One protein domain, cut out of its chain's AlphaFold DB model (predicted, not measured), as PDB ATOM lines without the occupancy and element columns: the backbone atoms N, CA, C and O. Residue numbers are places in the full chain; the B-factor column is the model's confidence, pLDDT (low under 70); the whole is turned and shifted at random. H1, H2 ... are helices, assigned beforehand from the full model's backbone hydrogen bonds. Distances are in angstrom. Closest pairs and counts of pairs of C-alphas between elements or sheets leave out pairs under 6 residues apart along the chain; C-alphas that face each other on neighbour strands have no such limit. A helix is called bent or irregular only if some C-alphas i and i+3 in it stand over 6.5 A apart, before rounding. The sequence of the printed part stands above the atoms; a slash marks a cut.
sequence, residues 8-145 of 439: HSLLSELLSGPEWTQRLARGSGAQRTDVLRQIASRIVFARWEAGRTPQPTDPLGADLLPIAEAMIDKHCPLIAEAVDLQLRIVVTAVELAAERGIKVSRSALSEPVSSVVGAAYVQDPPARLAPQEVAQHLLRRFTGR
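Overview. This is residues 8 to 145 of the 439 residues of an uncharacterized protein of Kribbella antibiotica (UniProt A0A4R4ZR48). One long, bent helix, H4, runs along most of the domain, and H1, H3, H5 and H6 stand in a row beside it. H3 and H5, side by side, form the middle of the row, and H5 and H6 cross the long arm H4b. The short H2 lies off to one side, and residues 47 to 64 make a long loop at the H4a end. The printed part has 138 residues with six named helices, H1 to H6 in order, and no named strand; its class is all helix. It is compact, with a radius of gyration of the C-alphas of 15.9 A, yet only just elongated in outline, spanning 55 by 28 by 24 A.

Along the chain. H1 is residues 8 to 14, 9.8 A long, from C-alpha 8 at (-44.289, 19.534, -31.552). H2 is residues 18 to 21, 5.2 A. H3, residues 32 to 46, measures 19.6 A; it is neither bent nor irregular, but only just: C-alphas 38 and 41 are 6.5 A apart. H4, residues 65 to 99, was assigned as one helix by its hydrogen bonds but is bent: C-alphas 74 and 77 are 7.5 A apart. Its arms are H4a, residues 65 to 74, 14.2 A, and H4b, residues 77 to 99, 33.3 A, from C-alpha 77 at (-36.500, 34.510, -27.064). H5, residues 106 to 121, 21.2 A, is irregular, with C-alphas 108 and 111 at 7.2 A, and has a kink of 33 degrees near residue 113. H6, residues 131 to 143, 18.2 A, ends with C-alpha 143 at (-11.188, 13.373, -36.103).

Arrangement. H1 touches H3, whose residues 36 to 41 alone take part; the closest C-alphas, of Ser 12 and Leu 36, are 6.6 A apart, and the lines are only just about perpendicular at 72 degrees. H3 and H5 touch at a shallow tilt of 4 degrees, the same way, with the C-alphas of Ile 39 and Gly 118 closest at 4.2 A. H4b touches H5 at a steep tilt of 46 degrees, opposite ways, closest at the C-alphas of Gln 86 and Val 113, 6.0 A. H4b touches H6 at a steep tilt of 52 degrees, closest at Ala 93 and Ala 135, C-alphas 4.5 A apart. H2 touches no helix. Every O i to N i+4 pair is within hydrogen-bond range in H1, H4a, H4b and H6, against 8 of 11 in H3 and 10 of 12 in H5; H2 is too short for such a pair.

Size, cuts and confidence. The two C-alphas farthest apart, of Asp 63 and Gly 101, are 54.7 A apart. The printed part has no cut, and the link from H3 to H4 is long, 18 residues. Mean pLDDT of the printed part is 85.1; residues 140 to 145 are under 70.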
ATOM      1  N   HIS A   8     -45.227  19.608 -30.428       89.81
ATOM      2  CA  HIS A   8     -44.289  19.534 -31.552       89.81
ATOM      3  C   HIS A   8     -44.808  20.249 -32.806       89.81
ATOM      4  O   HIS A   8     -44.009  20.858 -33.516       89.81
ATOM      5  N   SER A   9     -46.114  20.187 -33.099       92.69
ATOM      6  CA  SER A   9     -46.678  20.889 -34.258       92.69
ATOM      7  C   SER A   9     -46.691  22.400 -34.044       92.69
ATOM      8  O   SER A   9     -46.311  23.113 -34.964       92.69
ATOM      9  N   LEU A  10     -47.018  22.872 -32.834       93.44
ATOM     10  CA  LEU A  10     -46.965  24.297 -32.479       93.44
ATOM     11  C   LEU A  10     -45.532  24.846 -32.564       93.44
ATOM     12  O   LEU A  10     -45.284  25.874 -33.186       93.44
ATOM     13  N   LEU A  11     -44.550  24.115 -32.024       93.31
ATOM     14  CA  LEU A  11     -43.138  24.482 -32.160       93.31
ATOM     15  C   LEU A  11     -42.654  24.420 -33.614       93.31
ATOM     16  O   LEU A  11     -41.855  25.250 -34.041       93.31
ATOM     17  N   SER A  12     -43.119  23.446 -34.395       92.56
ATOM     18  CA  SER A  12     -42.789  23.359 -35.820       92.56
ATOM     19  C   SER A  12     -43.384  24.524 -36.616       92.56
ATOM     20  O   SER A  12     -42.755  24.983 -37.574       92.56
ATOM     21  N   GLU A  13     -44.573  24.992 -36.241       91.88
ATOM     22  CA  GLU A  13     -45.218  26.174 -36.813       91.88
ATOM     23  C   GLU A  13     -44.444  27.445 -36.451       91.88
ATOM     24  O   GLU A  13     -44.051  28.179 -37.359       91.88
ATOM     25  N   LEU A  14     -44.084  27.623 -35.171       92.06
ATOM     26  CA  LEU A  14     -43.205  28.707 -34.718       92.06
ATOM     27  C   LEU A  14     -41.919  28.763 -35.556       92.06
ATOM     28  O   LEU A  14     -41.616  29.789 -36.161       92.06
ATOM     29  N   LEU A  15     -41.197  27.640 -35.665       91.44
ATOM     30  CA  LEU A  15     -39.931  27.532 -36.410       91.44
ATOM     31  C   LEU A  15     -40.088  27.628 -37.942       91.44
ATOM     32  O   LEU A  15     -39.100  27.547 -38.685       91.44
ATOM     33  N   SER A  16     -41.318  27.755 -38.437       88.12
ATOM     34  CA  SER A  16     -41.622  28.040 -39.843       88.12
ATOM     35  C   SER A  16     -41.938  29.520 -40.087       88.12
ATOM     36  O   SER A  16     -42.054  29.923 -41.244       88.12
ATOM     37  N   GLY A  17     -42.029  30.328 -39.027       86.56
ATOM     38  CA  GLY A  17     -42.278  31.762 -39.102       86.56
ATOM     39  C   GLY A  17     -41.132  32.571 -39.738       86.56
ATOM     40  O   GLY A  17     -39.991  32.101 -39.846       86.56
ATOM     41  N   PRO A  18     -41.409  33.826 -40.141       83.56
ATOM     42  CA  PRO A  18     -40.460  34.675 -40.867       83.56
ATOM     43  C   PRO A  18     -39.153  34.912 -40.095       83.56
ATOM     44  O   PRO A  18     -38.079  34.877 -40.695       83.56
ATOM     45  N   GLU A  19     -39.219  35.037 -38.768       81.94
ATOM     46  CA  GLU A  19     -38.058  35.259 -37.891       81.94
ATOM     47  C   GLU A  19     -37.022  34.113 -37.928       81.94
ATOM     48  O   GLU A  19     -35.824  34.310 -37.706       81.94
ATOM     49  N   TRP A  20     -37.466  32.902 -38.264       88.62
ATOM     50  CA  TRP A  20     -36.631  31.699 -38.297       88.62
ATOM     51  C   TRP A  20     -36.086  31.391 -39.687       88.62
ATOM     52  O   TRP A  20     -35.168  30.580 -39.826       88.62
ATOM     53  N   THR A  21     -36.614  32.059 -40.718       82.75
ATOM     54  CA  THR A  21     -36.276  31.794 -42.124       82.75
ATOM     55  C   THR A  21     -34.783  31.973 -42.381       82.75
ATOM     56  O   THR A  21     -34.171  31.136 -43.039       82.75
ATOM     57  N   GLN A  22     -34.172  33.018 -41.815       80.75
ATOM     58  CA  GLN A  22     -32.740  33.275 -41.974       80.75
ATOM     59  C   GLN A  22     -31.878  32.295 -41.161       80.75
ATOM     60  O   GLN A  22     -30.872  31.795 -41.666       80.75
ATOM     61  N   ARG A  23     -32.285  31.973 -39.926       85.38
ATOM     62  CA  ARG A  23     -31.547  31.072 -39.016       85.38
ATOM     63  C   ARG A  23     -31.543  29.622 -39.508       85.38
ATOM     64  O   ARG A  23     -30.528  28.932 -39.429       85.38
ATOM     65  N   LEU A  24     -32.665  29.171 -40.067       87.69
ATOM     66  CA  LEU A  24     -32.886  27.793 -40.520       87.69
ATOM     67  C   LEU A  24     -32.803  27.643 -42.048       87.69
ATOM     68  O   LEU A  24     -33.243  26.631 -42.601       87.69
ATOM     69  N   ALA A  25     -32.257  28.647 -42.742       83.31
ATOM     70  CA  ALA A  25     -32.057  28.601 -44.184       83.31
ATOM     71  C   ALA A  25     -31.184  27.403 -44.588       83.31
ATOM     72  O   ALA A  25     -30.260  26.990 -43.880       83.31
ATOM     73  N   ARG A  26     -31.435  26.853 -45.781       72.19
ATOM     74  CA  ARG A  26     -30.640  25.741 -46.316       72.19
ATOM     75  C   ARG A  26     -29.157  26.134 -46.359       72.19
ATOM     76  O   ARG A  26     -28.784  27.076 -47.045       72.19
ATOM     77  N   GLY A  27     -28.315  25.386 -45.644       73.25
ATOM     78  CA  GLY A  27     -26.868  25.637 -45.569       73.25
ATOM     79  C   GLY A  27     -26.404  26.504 -44.388       73.25
ATOM     80  O   GLY A  27     -25.194  26.684 -44.231       73.25
ATOM     81  N   SER A  28     -27.312  26.978 -43.523       77.50
ATOM     82  CA  SER A  28     -26.945  27.706 -42.295       77.50
ATOM     83  C   SER A  28     -26.180  26.830 -41.296       77.50
ATOM     84  O   SER A  28     -25.322  27.319 -40.572       77.50
ATOM     85  N   GLY A  29     -26.439  25.517 -41.311       81.31
ATOM     86  CA  GLY A  29     -25.910  24.572 -40.326       81.31
ATOM     87  C   GLY A  29     -26.874  24.258 -39.186       81.31
ATOM     88  O   GLY A  29     -26.534  23.454 -38.327       81.31
ATOM     89  N   ALA A  30     -28.073  24.842 -39.200       86.56
ATOM     90  CA  ALA A  30     -29.171  24.514 -38.300       86.56
ATOM     91  C   ALA A  30     -30.304  23.849 -39.092       86.56
ATOM     92  O   ALA A  30     -30.999  24.502 -39.872       86.56
ATOM     93  N   GLN A  31     -30.490  22.539 -38.929       88.69
ATOM     94  CA  GLN A  31     -31.644  21.853 -39.504       88.69
ATOM     95  C   GLN A  31     -32.857  22.042 -38.596       88.69
ATOM     96  O   GLN A  31     -32.786  21.797 -37.392       88.69
ATOM     97  N   ARG A  32     -34.000  22.417 -39.186       89.06
ATOM     98  CA  ARG A  32     -35.255  22.639 -38.450       89.06
ATOM     99  C   ARG A  32     -35.631  21.447 -37.564       89.06
ATOM    100  O   ARG A  32     -36.054  21.650 -36.436       89.06
ATOM    101  N   THR A  33     -35.448  20.218 -38.047       86.12
ATOM    102  CA  THR A  33     -35.743  18.989 -37.291       86.12
ATOM    103  C   THR A  33     -34.877  18.832 -36.046       86.12
ATOM    104  O   THR A  33     -35.375  18.388 -35.012       86.12
ATOM    105  N   ASP A  34     -33.605  19.218 -36.126       85.56
ATOM    106  CA  ASP A  34     -32.660  19.110 -35.014       85.56
ATOM    107  C   ASP A  34     -32.915  20.209 -33.988       85.56
ATOM    108  O   ASP A  34     -32.962  19.930 -32.793       85.56
ATOM    109  N   VAL A  35     -33.164  21.438 -34.449       91.19
ATOM    110  CA  VAL A  35     -33.532  22.566 -33.584       91.19
ATOM    111  C   VAL A  35     -34.841  22.276 -32.852       91.19
ATOM    112  O   VAL A  35     -34.907  22.433 -31.633       91.19
ATOM    113  N   LEU A  36     -35.854  21.774 -33.563       90.69
ATOM    114  CA  LEU A  36     -37.139  21.383 -32.987       90.69
ATOM    115  C   LEU A  36     -36.962  20.353 -31.861       90.69
ATOM    116  O   LEU A  36     -37.457  20.560 -30.753       90.69
ATOM    117  N   ARG A  37     -36.249  19.253 -32.137       84.19
ATOM    118  CA  ARG A  37     -36.117  18.121 -31.204       84.19
ATOM    119  C   ARG A  37     -35.137  18.390 -30.072       84.19
ATOM    120  O   ARG A  37     -35.408  18.039 -28.927       84.19
ATOM    121  N   GLN A  38     -33.980  18.955 -30.396       86.69
ATOM    122  CA  GLN A  38     -32.852  19.024 -29.474       86.69
ATOM    123  C   GLN A  38     -32.788  20.346 -28.713       86.69
ATOM    124  O   GLN A  38     -32.263  20.336 -27.609       86.69
ATOM    125  N   ILE A  39     -33.336  21.445 -29.245       91.56
ATOM    126  CA  ILE A  39     -33.312  22.764 -28.590       91.56
ATOM    127  C   ILE A  39     -34.713  23.146 -28.111       91.56
ATOM    128  O   ILE A  39     -34.971  23.136 -26.909       91.56
ATOM    129  N   ALA A  40     -35.626  23.440 -29.039       92.19
ATOM    130  CA  ALA A  40     -36.918  24.051 -28.734       92.19
ATOM    131  C   ALA A  40     -37.766  23.178 -27.798       92.19
ATOM    132  O   ALA A  40     -38.196  23.635 -26.741       92.19
ATOM    133  N   SER A  41     -37.914  21.891 -28.132       89.12
ATOM    134  CA  SER A  41     -38.654  20.946 -27.288       89.12
ATOM    135  C   SER A  41     -38.024  20.813 -25.903       89.12
ATOM    136  O   SER A  41     -38.730  20.858 -24.902       89.12
ATOM    137  N   ARG A  42     -36.692  20.693 -25.812       89.50
ATOM    138  CA  ARG A  42     -36.012  20.541 -24.516       89.50
ATOM    139  C   ARG A  42     -36.210  21.757 -23.616       89.50
ATOM    140  O   ARG A  42     -36.472  21.577 -22.432       89.50
ATOM    141  N   ILE A  43     -36.118  22.964 -24.172       91.69
ATOM    142  CA  ILE A  43     -36.317  24.214 -23.430       91.69
ATOM    143  C   ILE A  43     -37.747  24.303 -22.889       91.69
ATOM    144  O   ILE A  43     -37.916  24.573 -21.699       91.69
ATOM    145  N   VAL A  44     -38.747  24.051 -23.742       91.50
ATOM    146  CA  VAL A  44     -40.169  24.146 -23.373       91.50
ATOM    147  C   VAL A  44     -40.555  23.076 -22.354       91.50
ATOM    148  O   VAL A  44     -41.185  23.394 -21.350       91.50
ATOM    149  N   PHE A  45     -40.143  21.821 -22.554       90.38
ATOM    150  CA  PHE A  45     -40.493  20.743 -21.627       90.38
ATOM    151  C   PHE A  45     -39.777  20.849 -20.282       90.38
ATOM    152  O   PHE A  45     -40.380  20.538 -19.257       90.38
ATOM    153  N   ALA A  46     -38.526  21.317 -20.257       88.00
ATOM    154  CA  ALA A  46     -37.798  21.529 -19.006       88.00
ATOM    155  C   ALA A  46     -38.439  22.595 -18.108       88.00
ATOM    156  O   ALA A  46     -38.261  22.553 -16.895       88.00
ATOM    157  N   ARG A  47     -39.172  23.542 -18.702       89.12
ATOM    158  CA  ARG A  47     -39.801  24.671 -18.006       89.12
ATOM    159  C   ARG A  47     -41.319  24.547 -17.937       89.12
ATOM    160  O   ARG A  47     -42.005  25.531 -17.707       89.12
ATOM    161  N   TRP A  48     -41.858  23.350 -18.154       86.50
ATOM    162  CA  TRP A  48     -43.297  23.129 -18.126       86.50
ATOM    163  C   TRP A  48     -43.859  23.315 -16.710       86.50
ATOM    164  O   TRP A  48     -43.636  22.483 -15.835       86.50
ATOM    165  N   GLU A  49     -44.611  24.394 -16.492       81.88
ATOM    166  CA  GLU A  49     -45.153  24.761 -15.172       81.88
ATOM    167  C   GLU A  49     -46.598  24.254 -14.950       81.88
ATOM    168  O   GLU A  49     -47.078  24.187 -13.819       81.88
ATOM    169  N   ALA A  50     -47.304  23.842 -16.009       76.50
ATOM    170  CA  ALA A  50     -48.738  23.539 -15.975       76.50
ATOM    171  C   ALA A  50     -49.068  22.068 -15.647       76.50
ATOM    172  O   ALA A  50     -49.729  21.367 -16.416       76.50
ATOM    173  N   GLY A  51     -48.600  21.583 -14.496       76.94
ATOM    174  CA  GLY A  51     -48.901  20.229 -14.021       76.94
ATOM    175  C   GLY A  51     -48.175  19.136 -14.814       76.94
ATOM    176  O   GLY A  51     -46.959  19.191 -14.982       76.94
ATOM    177  N   ARG A  52     -48.893  18.098 -15.269       77.62
ATOM    178  CA  ARG A  52     -48.273  16.973 -15.990       77.62
ATOM    179  C   ARG A  52     -47.807  17.421 -17.375       77.62
ATOM    180  O   ARG A  52     -48.623  17.776 -18.219       77.62
ATOM    181  N   THR A  53     -46.505  17.322 -17.623       81.38
ATOM    182  CA  THR A  53     -45.906  17.592 -18.932       81.38
ATOM    183  C   THR A  53     -46.471  16.638 -19.999       81.38
ATOM    184  O   THR A  53     -46.398  15.416 -19.805       81.38
ATOM    185  N   PRO A  54     -47.041  17.148 -21.107       82.19
ATOM    186  CA  PRO A  54     -47.542  16.311 -22.198       82.19
ATOM    187  C   PRO A  54     -46.385  15.646 -22.955       82.19
ATOM    188  O   PRO A  54     -45.270  16.174 -22.973       82.19
ATOM    189  N   GLN A  55     -46.629  14.502 -23.608       81.12
ATOM    190  CA  GLN A  55     -45.635  13.981 -24.553       81.12
ATOM    191  C   GLN A  55     -45.588  14.872 -25.802       81.12
ATOM    192  O   GLN A  55     -46.601  15.468 -26.171       81.12
ATOM    193  N   PRO A  56     -44.447  14.937 -26.514       75.25
ATOM    194  CA  PRO A  56     -44.279  15.848 -27.646       75.25
ATOM    195  C   PRO A  56     -45.344  15.722 -28.736       75.25
ATOM    196  O   PRO A  56     -45.757  16.725 -29.313       75.25
ATOM    197  N   THR A  57     -45.783  14.494 -29.011       83.44
ATOM    198  CA  THR A  57     -46.736  14.154 -30.075       83.44
ATOM    199  C   THR A  57     -48.151  13.887 -29.569       83.44
ATOM    200  O   THR A  57     -48.996  13.489 -30.369       83.44
ATOM    201  N   ASP A  58     -48.414  14.066 -28.271       84.62
ATOM    202  CA  ASP A  58     -49.759  13.866 -27.735       84.62
ATOM    203  C   ASP A  58     -50.677  15.005 -28.209       84.62
ATOM    204  O   ASP A  58     -50.280  16.177 -28.147       84.62
ATOM    205  N   PRO A  59     -51.901  14.693 -28.676       87.88
ATOM    206  CA  PRO A  59     -52.901  15.703 -28.988       87.88
ATOM    207  C   PRO A  59     -53.210  16.565 -27.762       87.88
ATOM    208  O   PRO A  59     -53.520  16.046 -26.688       87.88
ATOM    209  N   LEU A  60     -53.157  17.884 -27.929       87.06
ATOM    210  CA  LEU A  60     -53.524  18.829 -26.886       87.06
ATOM    211  C   LEU A  60     -55.045  18.991 -26.845       87.06
ATOM    212  O   LEU A  60     -55.689  19.267 -27.859       87.06
ATOM    213  N   GLY A  61     -55.618  18.822 -25.652       85.31
ATOM    214  CA  GLY A  61     -57.009  19.181 -25.381       85.31
ATOM    215  C   GLY A  61     -57.208  20.699 -25.337       85.31
ATOM    216  O   GLY A  61     -56.243  21.456 -25.219       85.31
ATOM    217  N   ALA A  62     -58.470  21.137 -25.380       84.19
ATOM    218  CA  ALA A  62     -58.843  22.555 -25.397       84.19
ATOM    219  C   ALA A  62     -58.266  23.356 -24.212       84.19
ATOM    220  O   ALA A  62     -57.917  24.520 -24.380       84.19
ATOM    221  N   ASP A  63     -58.095  22.719 -23.051       86.06
ATOM    222  CA  ASP A  63     -57.599  23.373 -21.835       86.06
ATOM    223  C   ASP A  63     -56.070  23.556 -21.823       86.06
ATOM    224  O   ASP A  63     -55.552  24.466 -21.178       86.06
ATOM    225  N   LEU A  64     -55.328  22.698 -22.535       87.06
ATOM    226  CA  LEU A  64     -53.857  22.716 -22.563       87.06
ATOM    227  C   LEU A  64     -53.289  23.481 -23.758       87.06
ATOM    228  O   LEU A  64     -52.127  23.881 -23.716       87.06
ATOM    229  N   LEU A  65     -54.078  23.677 -24.815       90.00
ATOM    230  CA  LEU A  65     -53.632  24.368 -26.022       90.00
ATOM    231  C   LEU A  65     -53.206  25.828 -25.747       90.00
ATOM    232  O   LEU A  65     -52.053  26.140 -26.044       90.00
ATOM    233  N   PRO A  66     -54.017  26.683 -25.086       90.94
ATOM    234  CA  PRO A  66     -53.612  28.063 -24.790       90.94
ATOM    235  C   PRO A  66     -52.389  28.142 -23.868       90.94
ATOM    236  O   PRO A  66     -51.578  29.060 -23.954       90.94
ATOM    237  N   ILE A  67     -52.239  27.156 -22.977       90.38
ATOM    238  CA  ILE A  67     -51.093  27.047 -22.072       90.38
ATOM    239  C   ILE A  67     -49.828  26.706 -22.863       90.38
ATOM    240  O   ILE A  67     -48.784  27.316 -22.641       90.38
ATOM    241  N   ALA A  68     -49.909  25.745 -23.787       90.88
ATOM    242  CA  ALA A  68     -48.789  25.375 -24.642       90.88
ATOM    243  C   ALA A  68     -48.340  26.555 -25.515       90.88
ATOM    244  O   ALA A  68     -47.142  26.817 -25.592       90.88
ATOM    245  N   GLU A  69     -49.283  27.287 -26.113       93.25
ATOM    246  CA  GLU A  69     -49.008  28.496 -26.901       93.25
ATOM    247  C   GLU A  69     -48.308  29.566 -26.053       93.25
ATOM    248  O   GLU A  69     -47.207  29.994 -26.393       93.25
ATOM    249  N   ALA A  70     -48.858  29.899 -24.879       92.56
ATOM    250  CA  ALA A  70     -48.254  30.879 -23.977       92.56
ATOM    251  C   ALA A  70     -46.848  30.468 -23.496       92.56
ATOM    252  O   ALA A  70     -45.959  31.311 -23.372       92.56
ATOM    253  N   MET A  71     -46.622  29.176 -23.239       90.75
ATOM    254  CA  MET A  71     -45.311  28.641 -22.852       90.75
ATOM    255  C   MET A  71     -44.289  28.734 -23.988       90.75
ATOM    256  O   MET A  71     -43.126  29.072 -23.752       90.75
ATOM    257  N   ILE A  72     -44.714  28.432 -25.214       94.19
ATOM    258  CA  ILE A  72     -43.878  28.551 -26.408       94.19
ATOM    259  C   ILE A  72     -43.504  30.018 -26.635       94.19
ATOM    260  O   ILE A  72     -42.320  30.317 -26.795       94.19
ATOM    261  N   ASP A  73     -44.473  30.929 -26.553       94.12
ATOM    262  CA  ASP A  73     -44.247  32.367 -26.719       94.12
ATOM    263  C   ASP A  73     -43.318  32.927 -25.634       94.12
ATOM    264  O   ASP A  73     -42.338  33.610 -25.947       94.12
ATOM    265  N   LYS A  74     -43.544  32.559 -24.362       93.75
ATOM    266  CA  LYS A  74     -42.690  32.933 -23.216       93.75
ATOM    267  C   LYS A  74     -41.228  32.539 -23.438       93.75
ATOM    268  O   LYS A  74     -40.325  33.280 -23.047       93.75
ATOM    269  N   HIS A  75     -40.976  31.378 -24.044       93.94
ATOM    270  CA  HIS A  75     -39.623  30.845 -24.231       93.94
ATOM    271  C   HIS A  75     -39.040  31.064 -25.629       93.94
ATOM    272  O   HIS A  75     -37.866  30.751 -25.836       93.94
ATOM    273  N   CYS A  76     -39.791  31.653 -26.559       94.19
ATOM    274  CA  CYS A  76     -39.325  31.961 -27.908       94.19
ATOM    275  C   CYS A  76     -37.986  32.738 -27.924       94.19
ATOM    276  O   CYS A  76     -37.061  32.285 -28.608       94.19
ATOM    277  N   PRO A  77     -37.782  33.797 -27.104       94.62
ATOM    278  CA  PRO A  77     -36.500  34.510 -27.064       94.62
ATOM    279  C   PRO A  77     -35.322  33.621 -26.643       94.62
ATOM    280  O   PRO A  77     -34.229  33.717 -27.199       94.62
ATOM    281  N   LEU A  78     -35.552  32.712 -25.692       94.56
ATOM    282  CA  LEU A  78     -34.527  31.798 -25.190       94.56
ATOM    283  C   LEU A  78     -34.169  30.720 -26.225       94.56
ATOM    284  O   LEU A  78     -33.007  30.338 -26.361       94.56
ATOM    285  N   ILE A  79     -35.162  30.247 -26.987       95.25
ATOM    286  CA  ILE A  79     -34.948  29.335 -28.117       95.25
ATOM    287  C   ILE A  79     -34.116  30.039 -29.197       95.25
ATOM    288  O   ILE A  79     -33.189  29.433 -29.736       95.25
ATOM    289  N   ALA A  80     -34.406  31.309 -29.495       94.75
ATOM    290  CA  ALA A  80     -33.660  32.080 -30.488       94.75
ATOM    291  C   ALA A  80     -32.193  32.261 -30.070       94.75
ATOM    292  O   ALA A  80     -31.291  31.990 -30.864       94.75
ATOM    293  N   GLU A  81     -31.947  32.606 -28.802       95.12
ATOM    294  CA  GLU A  81     -30.596  32.732 -28.245       95.12
ATOM    295  C   GLU A  81     -29.797  31.418 -28.351       95.12
ATOM    296  O   GLU A  81     -28.635  31.413 -28.771       95.12
ATOM    297  N   ALA A  82     -30.439  30.290 -28.031       95.12
ATOM    298  CA  ALA A  82     -29.840  28.966 -28.156       95.12
ATOM    299  C   ALA A  82     -29.481  28.636 -29.616       95.12
ATOM    300  O   ALA A  82     -28.386  28.146 -29.895       95.12
ATOM    301  N   VAL A  83     -30.366  28.935 -30.570       95.12
ATOM    302  CA  VAL A  83     -30.090  28.722 -32.001       95.12
ATOM    303  C   VAL A  83     -28.944  29.615 -32.483       95.12
ATOM    304  O   VAL A  83     -28.052  29.136 -33.183       95.12
ATOM    305  N   ASP A  84     -28.886  30.872 -32.048       94.62
ATOM    306  CA  ASP A  84     -27.794  31.786 -32.399       94.62
ATOM    307  C   ASP A  84     -26.447  31.321 -31.807       94.62
ATOM    308  O   ASP A  84     -25.389  31.450 -32.433       94.62
ATOM    309  N   LEU A  85     -26.448  30.719 -30.614       94.25
ATOM    310  CA  LEU A  85     -25.265  30.055 -30.059       94.25
ATOM    311  C   LEU A  85     -24.871  28.798 -30.851       94.25
ATOM    312  O   LEU A  85     -23.688  28.605 -31.139       94.25
ATOM    313  N   GLN A  86     -25.841  27.967 -31.232       94.69
ATOM    314  CA  GLN A  86     -25.614  26.770 -32.043       94.69
ATOM    315  C   GLN A  86     -24.986  27.119 -33.396       94.69
ATOM    316  O   GLN A  86     -23.985  26.510 -33.778       94.69
ATOM    317  N   LEU A  87     -25.507  28.135 -34.086       94.31
ATOM    318  CA  LEU A  87     -24.950  28.622 -35.348       94.31
ATOM    319  C   LEU A  87     -23.507  29.114 -35.183       94.31
ATOM    320  O   LEU A  87     -22.645  28.735 -35.978       94.31
ATOM    321  N   ARG A  88     -23.213  29.883 -34.122       94.62
ATOM    322  CA  ARG A  88     -21.840  30.321 -33.812       94.62
ATOM    323  C   ARG A  88     -20.894  29.136 -33.621       94.62
ATOM    324  O   ARG A  88     -19.837  29.106 -34.242       94.62
ATOM    325  N   ILE A  89     -21.290  28.128 -32.839       92.12
ATOM    326  CA  ILE A  89     -20.475  26.922 -32.618       92.12
ATOM    327  C   ILE A  89     -20.245  26.154 -33.926       92.12
ATOM    328  O   ILE A  89     -19.129  25.697 -34.167       92.12
ATOM    329  N   VAL A  90     -21.269  26.012 -34.778       91.31
ATOM    330  CA  VAL A  90     -21.127  25.342 -36.083       91.31
ATOM    331  C   VAL A  90     -20.131  26.080 -36.974       91.31
ATOM    332  O   VAL A  90     -19.271  25.433 -37.572       91.31
ATOM    333  N   VAL A  91     -20.221  27.410 -37.058       92.75
ATOM    334  CA  VAL A  91     -19.281  28.227 -37.843       92.75
ATOM    335  C   VAL A  91     -17.856  28.041 -37.323       92.75
ATOM    336  O   VAL A  91     -16.994  27.619 -38.092       92.75
ATOM    337  N   THR A  92     -17.640  28.209 -36.014       93.44
ATOM    338  CA  THR A  92     -16.323  28.026 -35.386       93.44
ATOM    339  C   THR A  92     -15.774  26.610 -35.589       93.44
ATOM    340  O   THR A  92     -14.585  26.429 -35.835       93.44
ATOM    341  N   ALA A  93     -16.619  25.578 -35.523       88.88
ATOM    342  CA  ALA A  93     -16.196  24.199 -35.756       88.88
ATOM    343  C   ALA A  93     -15.807  23.939 -37.219       88.88
ATOM    344  O   ALA A  93     -14.866  23.191 -37.465       88.88
ATOM    345  N   VAL A  94     -16.483  24.544 -38.196       90.25
ATOM    346  CA  VAL A  94     -16.086  24.412 -39.608       90.25
ATOM    347  C   VAL A  94     -14.774  25.142 -39.886       90.25
ATOM    348  O   VAL A  94     -13.923  24.594 -40.582       90.25
ATOM    349  N   GLU A  95     -14.583  26.332 -39.319       92.69
ATOM    350  CA  GLU A  95     -13.337  27.102 -39.445       92.69
ATOM    351  C   GLU A  95     -12.149  26.326 -38.860       92.69
ATOM    352  O   GLU A  95     -11.183  26.043 -39.567       92.69
ATOM    353  N   LEU A  96     -12.279  25.844 -37.621       90.94
ATOM    354  CA  LEU A  96     -11.258  25.018 -36.969       90.94
ATOM    355  C   LEU A  96     -11.018  23.672 -37.688       90.94
ATOM    356  O   LEU A  96      -9.927  23.105 -37.597       90.94
ATOM    357  N   ALA A  97     -12.025  23.114 -38.376       85.44
ATOM    358  CA  ALA A  97     -11.855  21.914 -39.199       85.44
ATOM    359  C   ALA A  97     -11.016  22.215 -40.443       85.44
ATOM    360  O   ALA A  97     -10.093  21.461 -40.757       85.44
ATOM    361  N   ALA A  98     -11.321  23.328 -41.118       88.31
ATOM    362  CA  ALA A  98     -10.614  23.783 -42.308       88.31
ATOM    363  C   ALA A  98      -9.139  24.088 -42.008       88.31
ATOM    364  O   ALA A  98      -8.272  23.643 -42.759       88.31
ATOM    365  N   GLU A  99      -8.844  24.733 -40.874       89.56
ATOM    366  CA  GLU A  99      -7.469  24.974 -40.396       89.56
ATOM    367  C   GLU A  99      -6.656  23.681 -40.226       89.56
ATOM    368  O   GLU A  99      -5.438  23.673 -40.386       89.56
ATOM    369  N   ARG A 100      -7.329  22.566 -39.926       83.31
ATOM    370  CA  ARG A 100      -6.721  21.240 -39.738       83.31
ATOM    371  C   ARG A 100      -6.795  20.356 -40.987       83.31
ATOM    372  O   ARG A 100      -6.486  19.170 -40.907       83.31
ATOM    373  N   GLY A 101      -7.242  20.896 -42.123       81.81
ATOM    374  CA  GLY A 101      -7.399  20.149 -43.376       81.81
ATOM    375  C   GLY A 101      -8.535  19.116 -43.369       81.81
ATOM    376  O   GLY A 101      -8.581  18.246 -44.238       81.81
ATOM    377  N   ILE A 102      -9.465  19.188 -42.412       80.06
ATOM    378  CA  ILE A 102     -10.570  18.235 -42.267       80.06
ATOM    379  C   ILE A 102     -11.800  18.784 -42.987       80.06
ATOM    380  O   ILE A 102     -12.274  19.885 -42.706       80.06
ATOM    381  N   LYS A 103     -12.384  17.986 -43.884       77.94
ATOM    382  CA  LYS A 103     -13.644  18.341 -44.546       77.94
ATOM    383  C   LYS A 103     -14.830  17.972 -43.654       77.94
ATOM    384  O   LYS A 103     -15.152  16.797 -43.508       77.94
ATOM    385  N   VAL A 104     -15.509  18.975 -43.100       78.56
ATOM    386  CA  VAL A 104     -16.759  18.809 -42.341       78.56
ATOM    387  C   VAL A 104     -17.820  19.745 -42.909       78.56
ATOM    388  O   VAL A 104     -17.568  20.931 -43.107       78.56
ATOM    389  N   SER A 105     -19.019  19.227 -43.183       81.31
ATOM    390  CA  SER A 105     -20.140  20.065 -43.612       81.31
ATOM    391  C   SER A 105     -20.865  20.670 -42.409       81.31
ATOM    392  O   SER A 105     -21.030  20.027 -41.372       81.31
ATOM    393  N   ARG A 106     -21.402  21.885 -42.575       83.81
ATOM    394  CA  ARG A 106     -22.270  22.523 -41.567       83.81
ATOM    395  C   ARG A 106     -23.470  21.645 -41.194       83.81
ATOM    396  O   ARG A 106     -23.868  21.606 -40.037       83.81
ATOM    397  N   SER A 107     -24.023  20.900 -42.155       78.62
ATOM    398  CA  SER A 107     -25.141  19.980 -41.915       78.62
ATOM    399  C   SER A 107     -24.773  18.803 -41.012       78.62
ATOM    400  O   SER A 107     -25.592  18.415 -40.189       78.62
ATOM    401  N   ALA A 108     -23.551  18.267 -41.117       74.44
ATOM    402  CA  ALA A 108     -23.083  17.170 -40.270       74.44
ATOM    403  C   ALA A 108     -22.912  17.585 -38.797       74.44
ATOM    404  O   ALA A 108     -22.870  16.729 -37.914       74.44
ATOM    405  N   LEU A 109     -22.818  18.892 -38.534       81.31
ATOM    406  CA  LEU A 109     -22.665  19.462 -37.198       81.31
ATOM    407  C   LEU A 109     -23.992  19.901 -36.561       81.31
ATOM    408  O   LEU A 109     -24.020  20.148 -35.359       81.31
ATOM    409  N   SER A 110     -25.083  19.960 -37.330       82.31
ATOM    410  CA  SER A 110     -26.391  20.450 -36.873       82.31
ATOM    411  C   SER A 110     -26.891  19.713 -35.627       82.31
ATOM    412  O   SER A 110     -27.020  20.316 -34.562       82.31
ATOM    413  N   GLU A 111     -27.108  18.400 -35.723       81.25
ATOM    414  CA  GLU A 111     -27.594  17.575 -34.616       81.25
ATOM    415  C   GLU A 111     -26.655  17.556 -33.391       81.25
ATOM    416  O   GLU A 111     -27.131  17.846 -32.287       81.25
ATOM    417  N   PRO A 112     -25.339  17.255 -33.511       77.38
ATOM    418  CA  PRO A 112     -24.471  17.162 -32.339       77.38
ATOM    419  C   PRO A 112     -24.322  18.501 -31.611       77.38
ATOM    420  O   PRO A 112     -24.318  18.513 -30.379       77.38
ATOM    421  N   VAL A 113     -24.256  19.627 -32.333       82.56
ATOM    422  CA  VAL A 113     -24.205  20.952 -31.698       82.56
ATOM    423  C   VAL A 113     -25.552  21.293 -31.059       82.56
ATOM    424  O   VAL A 113     -25.577  21.725 -29.908       82.56
ATOM    425  N   SER A 114     -26.671  21.035 -31.745       82.88
ATOM    426  CA  SER A 114     -28.016  21.291 -31.205       82.88
ATOM    427  C   SER A 114     -28.288  20.495 -29.926       82.88
ATOM    428  O   SER A 114     -28.906  21.012 -29.002       82.88
ATOM    429  N   SER A 115     -27.783  19.262 -29.829       81.75
ATOM    430  CA  SER A 115     -27.908  18.437 -28.621       81.75
ATOM    431  C   SER A 115     -27.116  18.990 -27.432       81.75
ATOM    432  O   SER A 115     -27.635  18.993 -26.313       81.75
ATOM    433  N   VAL A 116     -25.888  19.480 -27.657       81.69
ATOM    434  CA  VAL A 116     -25.053  20.092 -26.604       81.69
ATOM    435  C   VAL A 116     -25.663  21.409 -26.131       81.69
ATOM    436  O   VAL A 116     -25.843  21.607 -24.931       81.69
ATOM    437  N   VAL A 117     -26.032  22.282 -27.069       83.75
ATOM    438  CA  VAL A 117     -26.653  23.574 -26.755       83.75
ATOM    439  C   VAL A 117     -27.995  23.373 -26.060       83.75
ATOM    440  O   VAL A 117     -28.235  23.949 -25.004       83.75
ATOM    441  N   GLY A 118     -28.839  22.486 -26.580       83.62
ATOM    442  CA  GLY A 118     -30.113  22.159 -25.959       83.62
ATOM    443  C   GLY A 118     -29.979  21.614 -24.539       83.62
ATOM    444  O   GLY A 118     -30.768  21.978 -23.677       83.62
ATOM    445  N   ALA A 119     -28.966  20.783 -24.260       83.56
ATOM    446  CA  ALA A 119     -28.691  20.310 -22.900       83.56
ATOM    447  C   ALA A 119     -28.268  21.446 -21.949       83.56
ATOM    448  O   ALA A 119     -28.682  21.453 -20.791       83.56
ATOM    449  N   ALA A 120     -27.486  22.417 -22.428       82.31
ATOM    450  CA  ALA A 120     -27.079  23.579 -21.637       82.31
ATOM    451  C   ALA A 120     -28.253  24.521 -21.321       82.31
ATOM    452  O   ALA A 120     -28.345  25.043 -20.211       82.31
ATOM    453  N   TYR A 121     -29.177  24.692 -22.270       90.25
ATOM    454  CA  TYR A 121     -30.329  25.592 -22.146       90.25
ATOM    455  C   TYR A 121     -31.518  24.988 -21.386       90.25
ATOM    456  O   TYR A 121     -32.500  25.684 -21.131       90.25
ATOM    457  N   VAL A 122     -31.447  23.720 -20.971       86.56
ATOM    458  CA  VAL A 122     -32.410  23.125 -20.023       86.56
ATOM    459  C   VAL A 122     -32.264  23.727 -18.621       86.56
ATOM    460  O   VAL A 122     -33.251  23.816 -17.900       86.56
ATOM    461  N   GLN A 123     -31.061  24.170 -18.242       80.38
ATOM    462  CA  GLN A 123     -30.800  24.774 -16.931       80.38
ATOM    463  C   GLN A 123     -31.358  26.201 -16.855       80.38
ATOM    464  O   GLN A 123     -31.375  26.907 -17.865       80.38
ATOM    465  N   ASP A 124     -31.794  26.622 -15.667       83.00
ATOM    466  CA  ASP A 124     -32.219  27.995 -15.389       83.00
ATOM    467  C   ASP A 124     -31.370  28.606 -14.253       83.00
ATOM    468  O   ASP A 124     -31.493  28.161 -13.107       83.00
ATOM    469  N   PRO A 125     -30.474  29.572 -14.543       85.56
ATOM    470  CA  PRO A 125     -30.171  30.123 -15.870       85.56
ATOM    471  C   PRO A 125     -29.429  29.119 -16.782       85.56
ATOM    472  O   PRO A 125     -28.825  28.166 -16.280       85.56
ATOM    473  N   PRO A 126     -29.425  29.327 -18.117       88.06
ATOM    474  CA  PRO A 126     -28.692  28.476 -19.057       88.06
ATOM    475  C   PRO A 126     -27.207  28.334 -18.705       88.06
ATOM    476  O   PRO A 126     -26.540  29.308 -18.340       88.06
ATOM    477  N   ALA A 127     -26.660  27.129 -18.881       83.75
ATOM    478  CA  ALA A 127     -25.233  26.902 -18.684       83.75
ATOM    479  C   ALA A 127     -24.414  27.671 -19.731       83.75
ATOM    480  O   ALA A 127     -24.684  27.608 -20.933       83.75
ATOM    481  N   ARG A 128     -23.368  28.369 -19.280       88.50
ATOM    482  CA  ARG A 128     -22.463  29.092 -20.179       88.50
ATOM    483  C   ARG A 128     -21.639  28.099 -20.993       88.50
ATOM    484  O   ARG A 128     -20.888  27.308 -20.430       88.50
ATOM    485  N   LEU A 129     -21.746  28.180 -22.315       87.12
ATOM    486  CA  LEU A 129     -20.905  27.426 -23.240       87.12
ATOM    487  C   LEU A 129     -19.917  28.369 -23.921       87.12
ATOM    488  O   LEU A 129     -20.321  29.378 -24.500       87.12
ATOM    489  N   ALA A 130     -18.631  28.020 -23.899       89.94
ATOM    490  CA  ALA A 130     -17.611  28.696 -24.690       89.94
ATOM    491  C   ALA A 130     -17.613  28.118 -26.119       89.94
ATOM    492  O   ALA A 130     -17.262  26.945 -26.294       89.94
ATOM    493  N   PRO A 131     -17.987  28.891 -27.163       88.69
ATOM    494  CA  PRO A 131     -18.190  28.329 -28.498       88.69
ATOM    495  C   PRO A 131     -16.962  27.615 -29.064       88.69
ATOM    496  O   PRO A 131     -17.075  26.554 -29.676       88.69
ATOM    497  N   GLN A 132     -15.779  28.170 -28.801       86.44
ATOM    498  CA  GLN A 132     -14.512  27.644 -29.291       86.44
ATOM    499  C   GLN A 132     -14.108  26.337 -28.598       86.44
ATOM    500  O   GLN A 132     -13.632  25.421 -29.265       86.44
ATOM    501  N   GLU A 133     -14.353  26.196 -27.293       81.81
ATOM    502  CA  GLU A 133     -14.074  24.954 -26.559       81.81
ATOM    503  C   GLU A 133     -14.994  23.820 -27.017       81.81
ATOM    504  O   GLU A 133     -14.530  22.711 -27.300       81.81
ATOM    505  N   VAL A 134     -16.291  24.115 -27.175       80.00
ATOM    506  CA  VAL A 134     -17.275  23.148 -27.681       80.00
ATOM    507  C   VAL A 134     -16.916  22.720 -29.106       80.00
ATOM    508  O   VAL A 134     -16.890  21.524 -29.399       80.00
ATOM    509  N   ALA A 135     -16.567  23.670 -29.978       82.62
ATOM    510  CA  ALA A 135     -16.129  23.386 -31.340       82.62
ATOM    511  C   ALA A 135     -14.868  22.503 -31.375       82.62
ATOM    512  O   ALA A 135     -14.833  21.494 -32.083       82.62
ATOM    513  N   GLN A 136     -13.851  22.814 -30.563       79.81
ATOM    514  CA  GLN A 136     -12.640  21.998 -30.466       79.81
ATOM    515  C   GLN A 136     -12.925  20.583 -29.952       79.81
ATOM    516  O   GLN A 136     -12.344  19.626 -30.471       79.81
ATOM    517  N   HIS A 137     -13.790  20.444 -28.945       72.12
ATOM    518  CA  HIS A 137     -14.181  19.146 -28.399       72.12
ATOM    519  C   HIS A 137     -14.917  18.303 -29.450       72.12
ATOM    520  O   HIS A 137     -14.577  17.136 -29.664       72.12
ATOM    521  N   LEU A 138     -15.858  18.909 -30.178       70.75
ATOM    522  CA  LEU A 138     -16.565  18.249 -31.274       70.75
ATOM    523  C   LEU A 138     -15.603  17.817 -32.382       70.75
ATOM    524  O   LEU A 138     -15.678  16.678 -32.833       70.75
ATOM    525  N   LEU A 139     -14.646  18.658 -32.776       70.88
ATOM    526  CA  LEU A 139     -13.667  18.289 -33.799       70.88
ATOM    527  C   LEU A 139     -12.726  17.170 -33.375       70.88
ATOM    528  O   LEU A 139     -12.434  16.303 -34.197       70.88
ATOM    529  N   ARG A 140     -12.277  17.137 -32.114       67.19
ATOM    530  CA  ARG A 140     -11.519  15.987 -31.583       67.19
ATOM    531  C   ARG A 140     -12.338  14.703 -31.695       67.19
ATOM    532  O   ARG A 140     -11.822  13.677 -32.117       67.19
ATOM    533  N   ARG A 141     -13.642  14.781 -31.421       61.62
ATOM    534  CA  ARG A 141     -14.565  13.651 -31.581       61.62
ATOM    535  C   ARG A 141     -14.817  13.272 -33.046       61.62
ATOM    536  O   ARG A 141     -15.016  12.097 -33.329       61.62
ATOM    537  N   PHE A 142     -14.812  14.231 -33.973       59.62
ATOM    538  CA  PHE A 142     -14.957  13.978 -35.413       59.62
ATOM    539  C   PHE A 142     -13.687  13.395 -36.048       59.62
ATOM    540  O   PHE A 142     -13.795  12.528 -36.905       59.62
ATOM    541  N   THR A 143     -12.504  13.836 -35.612       54.16
ATOM    542  CA  THR A 143     -11.188  13.373 -36.103       54.16
ATOM    543  C   THR A 143     -10.705  12.089 -35.447       54.16
ATOM    544  O   THR A 143     -10.016  11.303 -36.085       54.16
ATOM    545  N   GLY A 144     -11.095  11.843 -34.196       45.59
ATOM    546  CA  GLY A 144     -10.845  10.585 -33.492       45.59
ATOM    547  C   GLY A 144     -11.725   9.423 -33.966       45.59
ATOM    548  O   GLY A 144     -11.542   8.296 -33.510       45.59
ATOM    549  N   ARG A 145     -12.675   9.661 -34.885       41.75
ATOM    550  CA  ARG A 145     -13.380   8.579 -35.579       41.75
ATOM    551  C   ARG A 145     -12.399   7.919 -36.541       41.75
ATOM    552  O   ARG A 145     -12.161   8.436 -37.628       41.75
TER     553      ARG A 145